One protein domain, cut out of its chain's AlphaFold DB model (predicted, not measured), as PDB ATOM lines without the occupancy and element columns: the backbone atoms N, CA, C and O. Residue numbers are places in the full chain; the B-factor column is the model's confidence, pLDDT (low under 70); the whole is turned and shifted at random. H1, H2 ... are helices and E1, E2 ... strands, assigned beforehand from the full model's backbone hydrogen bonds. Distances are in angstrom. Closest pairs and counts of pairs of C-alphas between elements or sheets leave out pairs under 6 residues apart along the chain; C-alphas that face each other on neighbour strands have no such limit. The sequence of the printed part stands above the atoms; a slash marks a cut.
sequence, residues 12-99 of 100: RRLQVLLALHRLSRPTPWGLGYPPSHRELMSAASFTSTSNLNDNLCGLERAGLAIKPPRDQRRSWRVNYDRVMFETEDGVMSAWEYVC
ATOM      1  N   ARG A  12     184.004 104.921 191.177       87.88
ATOM      2  CA  ARG A  12     185.404 105.129 190.781       87.88
ATOM      3  C   ARG A  12     186.399 104.331 191.623       87.88
ATOM      4  O   ARG A  12     187.336 103.774 191.062       87.88
ATOM      5  N   ARG A  13     186.192 104.214 192.936       88.94
ATOM      6  CA  ARG A  13     187.058 103.391 193.799       88.94
ATOM      7  C   ARG A  13     186.883 101.911 193.508       88.94
ATOM      8  O   ARG A  13     187.875 101.193 193.471       88.94
ATOM      9  N   LEU A  14     185.650 101.479 193.247       86.75
ATOM     10  CA  LEU A  14     185.380 100.111 192.816       86.75
ATOM     11  C   LEU A  14     186.100  99.795 191.498       86.75
ATOM     12  O   LEU A  14     186.778  98.778 191.411       86.75
ATOM     13  N   GLN A  15     186.043 100.690 190.505       88.56
ATOM     14  CA  GLN A  15     186.787 100.530 189.248       88.56
ATOM     15  C   GLN A  15     188.297 100.396 189.472       88.56
ATOM     16  O   GLN A  15     188.921  99.526 188.872       88.56
ATOM     17  N   VAL A  16     188.885 101.214 190.351       90.19
ATOM     18  CA  VAL A  16     190.316 101.119 190.683       90.19
ATOM     19  C   VAL A  16     190.642  99.798 191.378       90.19
ATOM     20  O   VAL A  16     191.648  99.178 191.045       90.19
ATOM     21  N   LEU A  17     189.797  99.336 192.302       87.88
ATOM     22  CA  LEU A  17     189.986  98.060 192.995       87.88
ATOM     23  C   LEU A  17     189.900  96.870 192.028       87.88
ATOM     24  O   LEU A  17     190.745  95.979 192.068       87.88
ATOM     25  N   LEU A  18     188.929  96.887 191.112       86.06
ATOM     26  CA  LEU A  18     188.787  95.871 190.067       86.06
ATOM     27  C   LEU A  18     189.954  95.905 189.073       86.06
ATOM     28  O   LEU A  18     190.440  94.853 188.663       86.06
ATOM     29  N   ALA A  19     190.435  97.094 188.698       88.56
ATOM     30  CA  ALA A  19     191.614  97.243 187.849       88.56
ATOM     31  C   ALA A  19     192.875  96.712 188.545       88.56
ATOM     32  O   ALA A  19     193.632  95.957 187.939       88.56
ATOM     33  N   LEU A  20     193.069  97.048 189.826       86.69
ATOM     34  CA  LEU A  20     194.141  96.494 190.655       86.69
ATOM     35  C   LEU A  20     194.085  94.971 190.659       86.69
ATOM     36  O   LEU A  20     195.093  94.336 190.379       86.69
ATOM     37  N   HIS A  21     192.917  94.398 190.937       82.62
ATOM     38  CA  HIS A  21     192.711  92.958 190.984       82.62
ATOM     39  C   HIS A  21     193.051  92.274 189.654       82.62
ATOM     40  O   HIS A  21     193.901  91.391 189.613       82.62
ATOM     41  N   ARG A  22     192.458  92.740 188.549       81.12
ATOM     42  CA  ARG A  22     192.648  92.155 187.210       81.12
ATOM     43  C   ARG A  22     194.091  92.221 186.725       81.12
ATOM     44  O   ARG A  22     194.559  91.312 186.042       81.12
ATOM     45  N   LEU A  23     194.781  93.321 187.024       80.75
ATOM     46  CA  LEU A  23     196.162  93.508 186.593       80.75
ATOM     47  C   LEU A  23     197.164  92.829 187.532       80.75
ATOM     48  O   LEU A  23     198.231  92.422 187.079       80.75
ATOM     49  N   SER A  24     196.816  92.661 188.810       75.00
ATOM     50  CA  SER A  24     197.593  91.884 189.780       75.00
ATOM     51  C   SER A  24     197.375  90.393 189.525       75.00
ATOM     52  O   SER A  24     196.764  89.699 190.333       75.00
ATOM     53  N   ARG A  25     197.836  89.905 188.369       64.19
ATOM     54  CA  ARG A  25     197.634  88.516 187.943       64.19
ATOM     55  C   ARG A  25     198.274  87.561 188.946       64.19
ATOM     56  O   ARG A  25     199.493  87.643 189.089       64.19
ATOM     57  N   PRO A  26     197.539  86.644 189.595       57.34
ATOM     58  CA  PRO A  26     198.186  85.592 190.373       57.34
ATOM     59  C   PRO A  26     199.198  84.868 189.487       57.34
ATOM     60  O   PRO A  26     198.911  84.513 188.343       57.34
ATOM     61  N   THR A  27     200.412  84.705 189.993       57.75
ATOM     62  CA  THR A  27     201.397  83.853 189.331       57.75
ATOM     63  C   THR A  27     201.391  82.497 190.022       57.75
ATOM     64  O   THR A  27     201.146  82.455 191.230       57.75
ATOM     65  N   PRO A  28     201.735  81.399 189.325       53.03
ATOM     66  CA  PRO A  28     201.882  80.074 189.943       53.03
ATOM     67  C   PRO A  28     202.852  80.040 191.140       53.03
ATOM     68  O   PRO A  28     202.862  79.083 191.902       53.03
ATOM     69  N   TRP A  29     203.664  81.091 191.308       55.66
ATOM     70  CA  TRP A  29     204.702  81.232 192.327       55.66
ATOM     71  C   TRP A  29     204.387  82.308 193.384       55.66
ATOM     72  O   TRP A  29     205.254  82.635 194.192       55.66
ATOM     73  N   GLY A  30     203.175  82.880 193.389       56.78
ATOM     74  CA  GLY A  30     202.725  83.814 194.426       56.78
ATOM     75  C   GLY A  30     201.957  85.039 193.924       56.78
ATOM     76  O   GLY A  30     201.422  85.074 192.810       56.78
ATOM     77  N   LEU A  31     201.908  86.067 194.784       59.72
ATOM     78  CA  LEU A  31     201.231  87.342 194.537       59.72
ATOM     79  C   LEU A  31     201.802  88.014 193.285       59.72
ATOM     80  O   LEU A  31     202.961  88.431 193.281       59.72
ATOM     81  N   GLY A  32     200.958  88.166 192.269       64.44
ATOM     82  CA  GLY A  32     201.273  88.749 190.969       64.44
ATOM     83  C   GLY A  32     202.166  89.977 190.939       64.44
ATOM     84  O   GLY A  32     202.300  90.711 191.925       64.44
ATOM     85  N   TYR A  33     202.720  90.254 189.758       71.19
ATOM     86  CA  TYR A  33     203.366  91.538 189.520       71.19
ATOM     87  C   TYR A  33     202.342  92.660 189.720       71.19
ATOM     88  O   TYR A  33     201.282  92.639 189.092       71.19
ATOM     89  N   PRO A  34     202.620  93.619 190.615       77.94
ATOM     90  CA  PRO A  34     201.704  94.716 190.832       77.94
ATOM     91  C   PRO A  34     201.689  95.600 189.577       77.94
ATOM     92  O   PRO A  34     202.755  95.857 189.005       77.94
ATOM     93  N   PRO A  35     200.511  96.079 189.148       81.12
ATOM     94  CA  PRO A  35     200.401  96.923 187.969       81.12
ATOM     95  C   PRO A  35     201.196  98.210 188.108       81.12
ATOM     96  O   PRO A  35     201.169  98.876 189.144       81.12
ATOM     97  N   SER A  36     201.807  98.637 187.008       82.94
ATOM     98  CA  SER A  36     202.324  99.988 186.912       82.94
ATOM     99  C   SER A  36     201.187 101.011 186.996       82.94
ATOM    100  O   SER A  36     200.037 100.775 186.619       82.94
ATOM    101  N   HIS A  37     201.540 102.219 187.433       84.56
ATOM    102  CA  HIS A  37     200.600 103.335 187.527       84.56
ATOM    103  C   HIS A  37     199.918 103.632 186.171       84.56
ATOM    104  O   HIS A  37     198.737 103.963 186.119       84.56
ATOM    105  N   ARG A  38     200.639 103.462 185.053       84.00
ATOM    106  CA  ARG A  38     200.100 103.687 183.703       84.00
ATOM    107  C   ARG A  38     199.066 102.630 183.313       84.00
ATOM    108  O   ARG A  38     198.032 102.988 182.758       84.00
ATOM    109  N   GLU A  39     199.323 101.362 183.621       86.19
ATOM    110  CA  GLU A  39     198.375 100.272 183.360       86.19
ATOM    111  C   GLU A  39     197.098 100.453 184.181       86.19
ATOM    112  O   GLU A  39     196.000 100.328 183.646       86.19
ATOM    113  N   LEU A  40     197.235 100.854 185.447       86.69
ATOM    114  CA  LEU A  40     196.110 101.203 186.315       86.69
ATOM    115  C   LEU A  40     195.277 102.367 185.776       86.69
ATOM    116  O   LEU A  40     194.052 102.272 185.746       86.69
ATOM    117  N   MET A  41     195.920 103.451 185.328       87.75
ATOM    118  CA  MET A  41     195.205 104.574 184.712       87.75
ATOM    119  C   MET A  41     194.449 104.133 183.464       87.75
ATOM    120  O   MET A  41     193.293 104.511 183.293       87.75
ATOM    121  N   SER A  42     195.089 103.317 182.625       88.44
ATOM    122  CA  SER A  42     194.484 102.800 181.402       88.44
ATOM    123  C   SER A  42     193.289 101.893 181.697       88.44
ATOM    124  O   SER A  42     192.254 102.024 181.056       88.44
ATOM    125  N   ALA A  43     193.411 100.989 182.671       86.69
ATOM    126  CA  ALA A  43     192.368 100.024 183.012       86.69
ATOM    127  C   ALA A  43     191.181 100.650 183.762       86.69
ATOM    128  O   ALA A  43     190.053 100.186 183.613       86.69
ATOM    129  N   ALA A  44     191.419 101.693 184.561       86.12
ATOM    130  CA  ALA A  44     190.376 102.406 185.299       86.12
ATOM    131  C   ALA A  44     189.908 103.704 184.598       86.12
ATOM    132  O   ALA A  44     189.131 104.470 185.172       86.12
ATOM    133  N   SER A  45     190.367 103.950 183.366       88.38
ATOM    134  CA  SER A  45     190.022 105.108 182.527       88.38
ATOM    135  C   SER A  45     190.217 106.464 183.221       88.38
ATOM    136  O   SER A  45     189.355 107.344 183.156       88.38
ATOM    137  N   PHE A  46     191.353 106.639 183.902       84.50
ATOM    138  CA  PHE A  46     191.746 107.917 184.499       84.50
ATOM    139  C   PHE A  46     192.613 108.730 183.541       84.50
ATOM    140  O   PHE A  46     193.600 108.239 183.001       84.50
ATOM    141  N   THR A  47     192.279 110.011 183.397       83.88
ATOM    142  CA  THR A  47     193.072 110.998 182.644       83.88
ATOM    143  C   THR A  47     194.056 111.769 183.526       83.88
ATOM    144  O   THR A  47     194.981 112.387 183.011       83.88
ATOM    145  N   SER A  48     193.876 111.724 184.854       86.56
ATOM    146  CA  SER A  48     194.730 112.403 185.831       86.56
ATOM    147  C   SER A  48     195.279 111.434 186.877       86.56
ATOM    148  O   SER A  48     194.527 110.696 187.523       86.56
ATOM    149  N   THR A  49     196.591 111.514 187.104       84.19
ATOM    150  CA  THR A  49     197.305 110.763 188.143       84.19
ATOM    151  C   THR A  49     196.897 111.170 189.556       84.19
ATOM    152  O   THR A  49     196.931 110.333 190.455       84.19
ATOM    153  N   SER A  50     196.513 112.433 189.783       85.75
ATOM    154  CA  SER A  50     196.066 112.888 191.110       85.75
ATOM    155  C   SER A  50     194.777 112.178 191.513       85.75
ATOM    156  O   SER A  50     194.702 111.600 192.592       85.75
ATOM    157  N   ASN A  51     193.817 112.104 190.588       88.50
ATOM    158  CA  ASN A  51     192.533 111.458 190.827       88.50
ATOM    159  C   ASN A  51     192.709 109.961 191.100       88.50
ATOM    160  O   ASN A  51     192.056 109.419 191.991       88.50
ATOM    161  N   LEU A  52     193.597 109.279 190.372       88.62
ATOM    162  CA  LEU A  52     193.895 107.876 190.648       88.62
ATOM    163  C   LEU A  52     194.539 107.698 192.034       88.62
ATOM    164  O   LEU A  52     194.092 106.844 192.799       88.62
ATOM    165  N   ASN A  53     195.521 108.530 192.393       88.62
ATOM    166  CA  ASN A  53     196.152 108.494 193.715       88.62
ATOM    167  C   ASN A  53     195.150 108.730 194.852       88.62
ATOM    168  O   ASN A  53     195.210 108.030 195.859       88.62
ATOM    169  N   ASP A  54     194.203 109.654 194.694       90.06
ATOM    170  CA  ASP A  54     193.168 109.904 195.703       90.06
ATOM    171  C   ASP A  54     192.255 108.687 195.899       90.06
ATOM    172  O   ASP A  54     191.880 108.344 197.026       90.06
ATOM    173  N   ASN A  55     191.925 107.986 194.810       90.19
ATOM    174  CA  ASN A  55     191.160 106.743 194.884       90.19
ATOM    175  C   ASN A  55     191.972 105.619 195.544       90.19
ATOM    176  O   ASN A  55     191.428 104.920 196.398       90.19
ATOM    177  N   LEU A  56     193.262 105.485 195.222       89.19
ATOM    178  CA  LEU A  56     194.165 104.504 195.835       89.19
ATOM    179  C   LEU A  56     194.365 104.756 197.337       89.19
ATOM    180  O   LEU A  56     194.211 103.836 198.134       89.19
ATOM    181  N   CYS A  57     194.601 106.004 197.750       88.94
ATOM    182  CA  CYS A  57     194.654 106.398 199.162       88.94
ATOM    183  C   CYS A  57     193.317 106.138 199.879       88.94
ATOM    184  O   CYS A  57     193.292 105.748 201.045       88.94
ATOM    185  N   GLY A  58     192.187 106.337 199.195       88.94
ATOM    186  CA  GLY A  58     190.871 105.981 199.726       88.94
ATOM    187  C   GLY A  58     190.711 104.477 199.958       88.94
ATOM    188  O   GLY A  58     190.175 104.074 200.989       88.94
ATOM    189  N   LEU A  59     191.199 103.652 199.029       89.12
ATOM    190  CA  LEU A  59     191.204 102.192 199.152       89.12
ATOM    191  C   LEU A  59     192.169 101.705 200.243       89.12
ATOM    192  O   LEU A  59     191.825 100.779 200.972       89.12
ATOM    193  N   GLU A  60     193.328 102.351 200.404       89.25
ATOM    194  CA  GLU A  60     194.268 102.106 201.510       89.25
ATOM    195  C   GLU A  60     193.602 102.345 202.865       89.25
ATOM    196  O   GLU A  60     193.625 101.481 203.735       89.25
ATOM    197  N   ARG A  61     192.949 103.503 203.034       86.81
ATOM    198  CA  ARG A  61     192.245 103.861 204.276       86.81
ATOM    199  C   ARG A  61     191.081 102.923 204.582       86.81
ATOM    200  O   ARG A  61     190.781 102.692 205.748       86.81
ATOM    201  N   ALA A  62     190.442 102.380 203.548       84.25
ATOM    202  CA  ALA A  62     189.419 101.345 203.685       84.25
ATOM    203  C   ALA A  62     190.009  99.947 203.964       84.25
ATOM    204  O   ALA A  62     189.261  99.008 204.224       84.25
ATOM    205  N   GLY A  63     191.336  99.791 203.903       86.19
ATOM    206  CA  GLY A  63     192.035  98.522 204.084       86.19
ATOM    207  C   GLY A  63     191.909  97.561 202.901       86.19
ATOM    208  O   GLY A  63     192.235  96.391 203.061       86.19
ATOM    209  N   LEU A  64     191.444  98.029 201.739       85.88
ATOM    210  CA  LEU A  64     191.172  97.218 200.541       85.88
ATOM    211  C   LEU A  64     192.345  97.185 199.558       85.88
ATOM    212  O   LEU A  64     192.417  96.306 198.701       85.88
ATOM    213  N   ALA A  65     193.264  98.142 199.672       87.88
ATOM    214  CA  ALA A  65     194.502  98.171 198.910       87.88
ATOM    215  C   ALA A  65     195.700  98.338 199.846       87.88
ATOM    216  O   ALA A  65     195.623  99.023 200.863       87.88
ATOM    217  N   ILE A  66     196.816  97.722 199.480       85.81
ATOM    218  CA  ILE A  66     198.085  97.820 200.187       85.81
ATOM    219  C   ILE A  66     198.960  98.793 199.408       85.81
ATOM    220  O   ILE A  66     199.267  98.582 198.228       85.81
ATOM    221  N   LYS A  67     199.340  99.880 200.079       82.44
ATOM    222  CA  LYS A  67     200.279 100.859 199.548       82.44
ATOM    223  C   LYS A  67     201.681 100.247 199.501       82.44
ATOM    224  O   LYS A  67     202.075  99.558 200.444       82.44
ATOM    225  N   PRO A  68     202.461 100.504 198.445       74.94
ATOM    226  CA  PRO A  68     203.813  99.987 198.396       74.94
ATOM    227  C   PRO A  68     204.747 100.639 199.432       74.94
ATOM    228  O   PRO A  68     204.529 101.794 199.821       74.94
ATOM    229  N   PRO A  69     205.847  99.953 199.808       71.94
ATOM    230  CA  PRO A  69     206.958 100.564 200.535       71.94
ATOM    231  C   PRO A  69     207.451 101.831 199.820       71.94
ATOM    232  O   PRO A  69     207.356 101.923 198.595       71.94
ATOM    233  N   ARG A  70     207.982 102.813 200.566       60.59
ATOM    234  CA  ARG A  70     208.347 104.155 200.046       60.59
ATOM    235  C   ARG A  70     209.208 104.131 198.773       60.59
ATOM    236  O   ARG A  70     209.058 105.033 197.945       60.59
ATOM    237  N   ASP A  71     210.019 103.095 198.594       59.56
ATOM    238  CA  ASP A  71     210.930 102.940 197.456       59.56
ATOM    239  C   ASP A  71     210.286 102.285 196.221       59.56
ATOM    240  O   ASP A  71     210.815 102.367 195.117       59.56
ATOM    241  N   GLN A  72     209.091 101.705 196.358       58.88
ATOM    242  CA  GLN A  72     208.369 101.021 195.282       58.88
ATOM    243  C   GLN A  72     207.064 101.736 194.931       58.88
ATOM    244  O   GLN A  72     206.010 101.117 194.859       58.88
ATOM    245  N   ARG A  73     207.111 103.045 194.646       58.47
ATOM    246  CA  ARG A  73     205.945 103.919 194.336       58.47
ATOM    247  C   ARG A  73     204.951 103.412 193.264       58.47
ATOM    248  O   ARG A  73     203.974 104.095 192.971       58.47
ATOM    249  N   ARG A  74     205.202 102.262 192.641       64.25
ATOM    250  CA  ARG A  74     204.445 101.657 191.543       64.25
ATOM    251  C   ARG A  74     203.826 100.302 191.897       64.25
ATOM    252  O   ARG A  74     203.334  99.645 190.998       64.25
ATOM    253  N   SER A  75     203.853  99.882 193.163       75.12
ATOM    254  CA  SER A  75     203.498  98.509 193.547       75.12
ATOM    255  C   SER A  75     202.250  98.417 194.432       75.12
ATOM    256  O   SER A  75     202.259  97.730 195.450       75.12
ATOM    257  N   TRP A  76     201.181  99.129 194.061       82.81
ATOM    258  CA  TRP A  76     199.883  98.988 194.728       82.81
ATOM    259  C   TRP A  76     199.327  97.578 194.521       82.81
ATOM    260  O   TRP A  76     199.400  97.036 193.419       82.81
ATOM    261  N   ARG A  77     198.767  96.992 195.581       83.25
ATOM    262  CA  ARG A  77     198.189  95.641 195.561       83.25
ATOM    263  C   ARG A  77     196.799  95.641 196.177       83.25
ATOM    264  O   ARG A  77     196.490  96.496 197.004       83.25
ATOM    265  N   VAL A  78     195.974  94.673 195.798       83.12
ATOM    266  CA  VAL A  78     194.722  94.383 196.512       83.12
ATOM    267  C   VAL A  78     195.057  93.757 197.862       83.12
ATOM    268  O   VAL A  78     195.967  92.935 197.958       83.12
ATOM    269  N   ASN A  79     194.324  94.145 198.902       82.88
ATOM    270  CA  ASN A  79     194.367  93.454 200.181       82.88
ATOM    271  C   ASN A  79     193.391  92.269 200.162       82.88
ATOM    272  O   ASN A  79     192.217  92.413 200.506       82.88
ATOM    273  N   TYR A  80     193.877  91.114 199.719       77.56
ATOM    274  CA  TYR A  80     193.062  89.913 199.532       77.56
ATOM    275  C   TYR A  80     192.447  89.366 200.836       77.56
ATOM    276  O   TYR A  80     191.387  88.755 200.774       77.56
ATOM    277  N   ASP A  81     193.023  89.678 202.005       74.31
ATOM    278  CA  ASP A  81     192.478  89.293 203.321       74.31
ATOM    279  C   ASP A  81     191.215  90.079 203.714       74.31
ATOM    280  O   ASP A  81     190.478  89.706 204.628       74.31
ATOM    281  N   ARG A  82     190.996  91.232 203.075       72.38
ATOM    282  CA  ARG A  82     189.924  92.185 203.414       72.38
ATOM    283  C   ARG A  82     188.852  92.275 202.339       72.38
ATOM    284  O   ARG A  82     187.749  92.730 202.637       72.38
ATOM    285  N   VAL A  83     189.173  91.895 201.106       73.69
ATOM    286  CA  VAL A  83     188.215  91.864 200.001       73.69
ATOM    287  C   VAL A  83     187.552  90.492 199.984       73.69
ATOM    288  O   VAL A  83     188.224  89.471 199.890       73.69
ATOM    289  N   MET A  84     186.228  90.483 200.073       72.62
ATOM    290  CA  MET A  84     185.393  89.304 199.870       72.62
ATOM    291  C   MET A  84     184.580  89.525 198.594       72.62
ATOM    292  O   MET A  84     184.103  90.641 198.365       72.62
ATOM    293  N   PHE A  85     184.425  88.489 197.780       68.06
ATOM    294  CA  PHE A  85     183.527  88.491 196.635       68.06
ATOM    295  C   PHE A  85     182.306  87.644 196.953       68.06
ATOM    296  O   PHE A  85     182.415  86.538 197.476       68.06
ATOM    297  N   GLU A  86     181.138  88.181 196.637       70.00
ATOM    298  CA  GLU A  86     179.905  87.411 196.613       70.00
ATOM    299  C   GLU A  86     179.778  86.785 195.222       70.00
ATOM    300  O   GLU A  86     179.826  87.483 194.207       70.00
ATOM    301  N   THR A  87     179.695  85.462 195.187       68.25
ATOM    302  CA  THR A  87     179.541  84.640 193.982       68.25
ATOM    303  C   THR A  87     178.256  83.821 194.086       68.25
ATOM    304  O   THR A  87     177.630  83.795 195.147       68.25
ATOM    305  N   GLU A  88     177.858  83.140 193.008       73.38
ATOM    306  CA  GLU A  88     176.677  82.258 193.022       73.38
ATOM    307  C   GLU A  88     176.788  81.143 194.080       73.38
ATOM    308  O   GLU A  88     175.776  80.742 194.651       73.38
ATOM    309  N   ASP A  89     178.012  80.727 194.418       72.44
ATOM    310  CA  ASP A  89     178.310  79.701 195.426       72.44
ATOM    311  C   ASP A  89     178.444  80.255 196.861       72.44
ATOM    312  O   ASP A  89     178.707  79.511 197.808       72.44
ATOM    313  N   GLY A  90     178.255  81.567 197.046       72.75
ATOM    314  CA  GLY A  90     178.350  82.255 198.332       72.75
ATOM    315  C   GLY A  90     179.490  83.271 198.412       72.75
ATOM    316  O   GLY A  90     180.049  83.716 197.407       72.75
ATOM    317  N   VAL A  91     179.813  83.691 199.638       71.62
ATOM    318  CA  VAL A  91     180.869  84.679 199.905       71.62
ATOM    319  C   VAL A  91     182.213  83.969 200.019       71.62
ATOM    320  O   VAL A  91     182.409  83.172 200.934       71.62
ATOM    321  N   MET A  92     183.146  84.305 199.134       68.12
ATOM    322  CA  MET A  92     184.518  83.800 199.153       68.12
ATOM    323  C   MET A  92     185.516  84.937 199.345       68.12
ATOM    324  O   MET A  92     185.269  86.084 198.958       68.12
ATOM    325  N   SER A  93     186.669  84.634 199.937       66.69
ATOM    326  CA  SER A  93     187.755  85.607 199.996       66.69
ATOM    327  C   SER A  93     188.283  85.904 198.599       66.69
ATOM    328  O   SER A  93     188.256  85.074 197.689       66.69
ATOM    329  N   ALA A  94     188.814  87.107 198.417       66.06
ATOM    330  CA  ALA A  94     189.428  87.480 197.157       66.06
ATOM    331  C   ALA A  94     190.671  86.638 196.831       66.06
ATOM    332  O   ALA A  94     191.093  86.634 195.682       66.06
ATOM    333  N   TRP A  95     191.250  85.936 197.808       60.56
ATOM    334  CA  TRP A  95     192.282  84.929 197.571       60.56
ATOM    335  C   TRP A  95     191.697  83.639 196.978       60.56
ATOM    336  O   TRP A  95     192.192  83.148 195.968       60.56
ATOM    337  N   GLU A  96     190.603  83.131 197.549       61.06
ATOM    338  CA  GLU A  96     189.911  81.929 197.062       61.06
ATOM    339  C   GLU A  96     189.348  82.117 195.650       61.06
ATOM    340  O   GLU A  96     189.522  81.236 194.813       61.06
ATOM    341  N   TYR A  97     188.783  83.290 195.342       60.78
ATOM    342  CA  TYR A  97     188.315  83.631 193.988       60.78
ATOM    343  C   TYR A  97     189.433  83.600 192.931       60.78
ATOM    344  O   TYR A  97     189.182  83.411 191.748       60.78
ATOM    345  N   VAL A  98     190.676  83.835 193.348       59.06
ATOM    346  CA  VAL A  98     191.841  83.960 192.461       59.06
ATOM    347  C   VAL A  98     192.553  82.625 192.252       59.06
ATOM    348  O   VAL A  98     193.213  82.443 191.230       59.06
ATOM    349  N   CYS A  99     192.462  81.724 193.228       57.00
ATOM    350  CA  CYS A  99     193.096  80.407 193.203       57.00
ATOM    351  C   CYS A  99     192.148  79.263 192.798       57.00
ATOM    352  O   CYS A  99     192.630  78.136 192.677       57.00
TER     353      CYS A  99
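This is residues 12 to 99 of the 100 residues of the protein "LexA_DNA_bind domain-containing protein" of marine sediment metagenome (UniProt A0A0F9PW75). Helices H1, H2 and H3, about perpendicular to one another, cluster at one end; a small antiparallel strand hairpin, E1 and E2, followed by short H4, lies at the other. The printed part has 88 residues, with four named helices and two named strands in the order H1 H2 H3 E1 E2 H4 along the chain; of the 44 residues in named elements helices hold 36 and strands 8, and the class is mostly helix. The whole is compact, radius of gyration of the C-alphas 12.7 A, spanning 38 by 28 by 22 A.

H1, residues 12 to 23, touches H2, residues 37 to 43, at C-alphas 19 and 43, 5.6 A apart. H1, with residues 12 to 17 alone, touches H3, residues 49 to 61, closest at C-alphas 13 and 55, 5.4 A. E1, residues 84 to 87, and E2, residues 90 to 93, form a hairpin; N 85 and O 92 are within hydrogen-bond range, 2.8 A. H4, residues 96 to 99, touches no helix and is too short for an O i to N i+4 pair; in H1, H2 and H3 every such pair is within range.

H1, 16.4 A long, begins at C-alpha 12 (185.404, 105.129, 190.781); H3 measures 18.3 A; H4 ends at C-alpha 99 (193.096, 80.407, 193.203).

The printed part has no cut. Links H1 to H2 and H3 to E1 are long. Residues 25 to 32, 70 to 74, 85, 87 and 92 to 99 have pLDDT under 70.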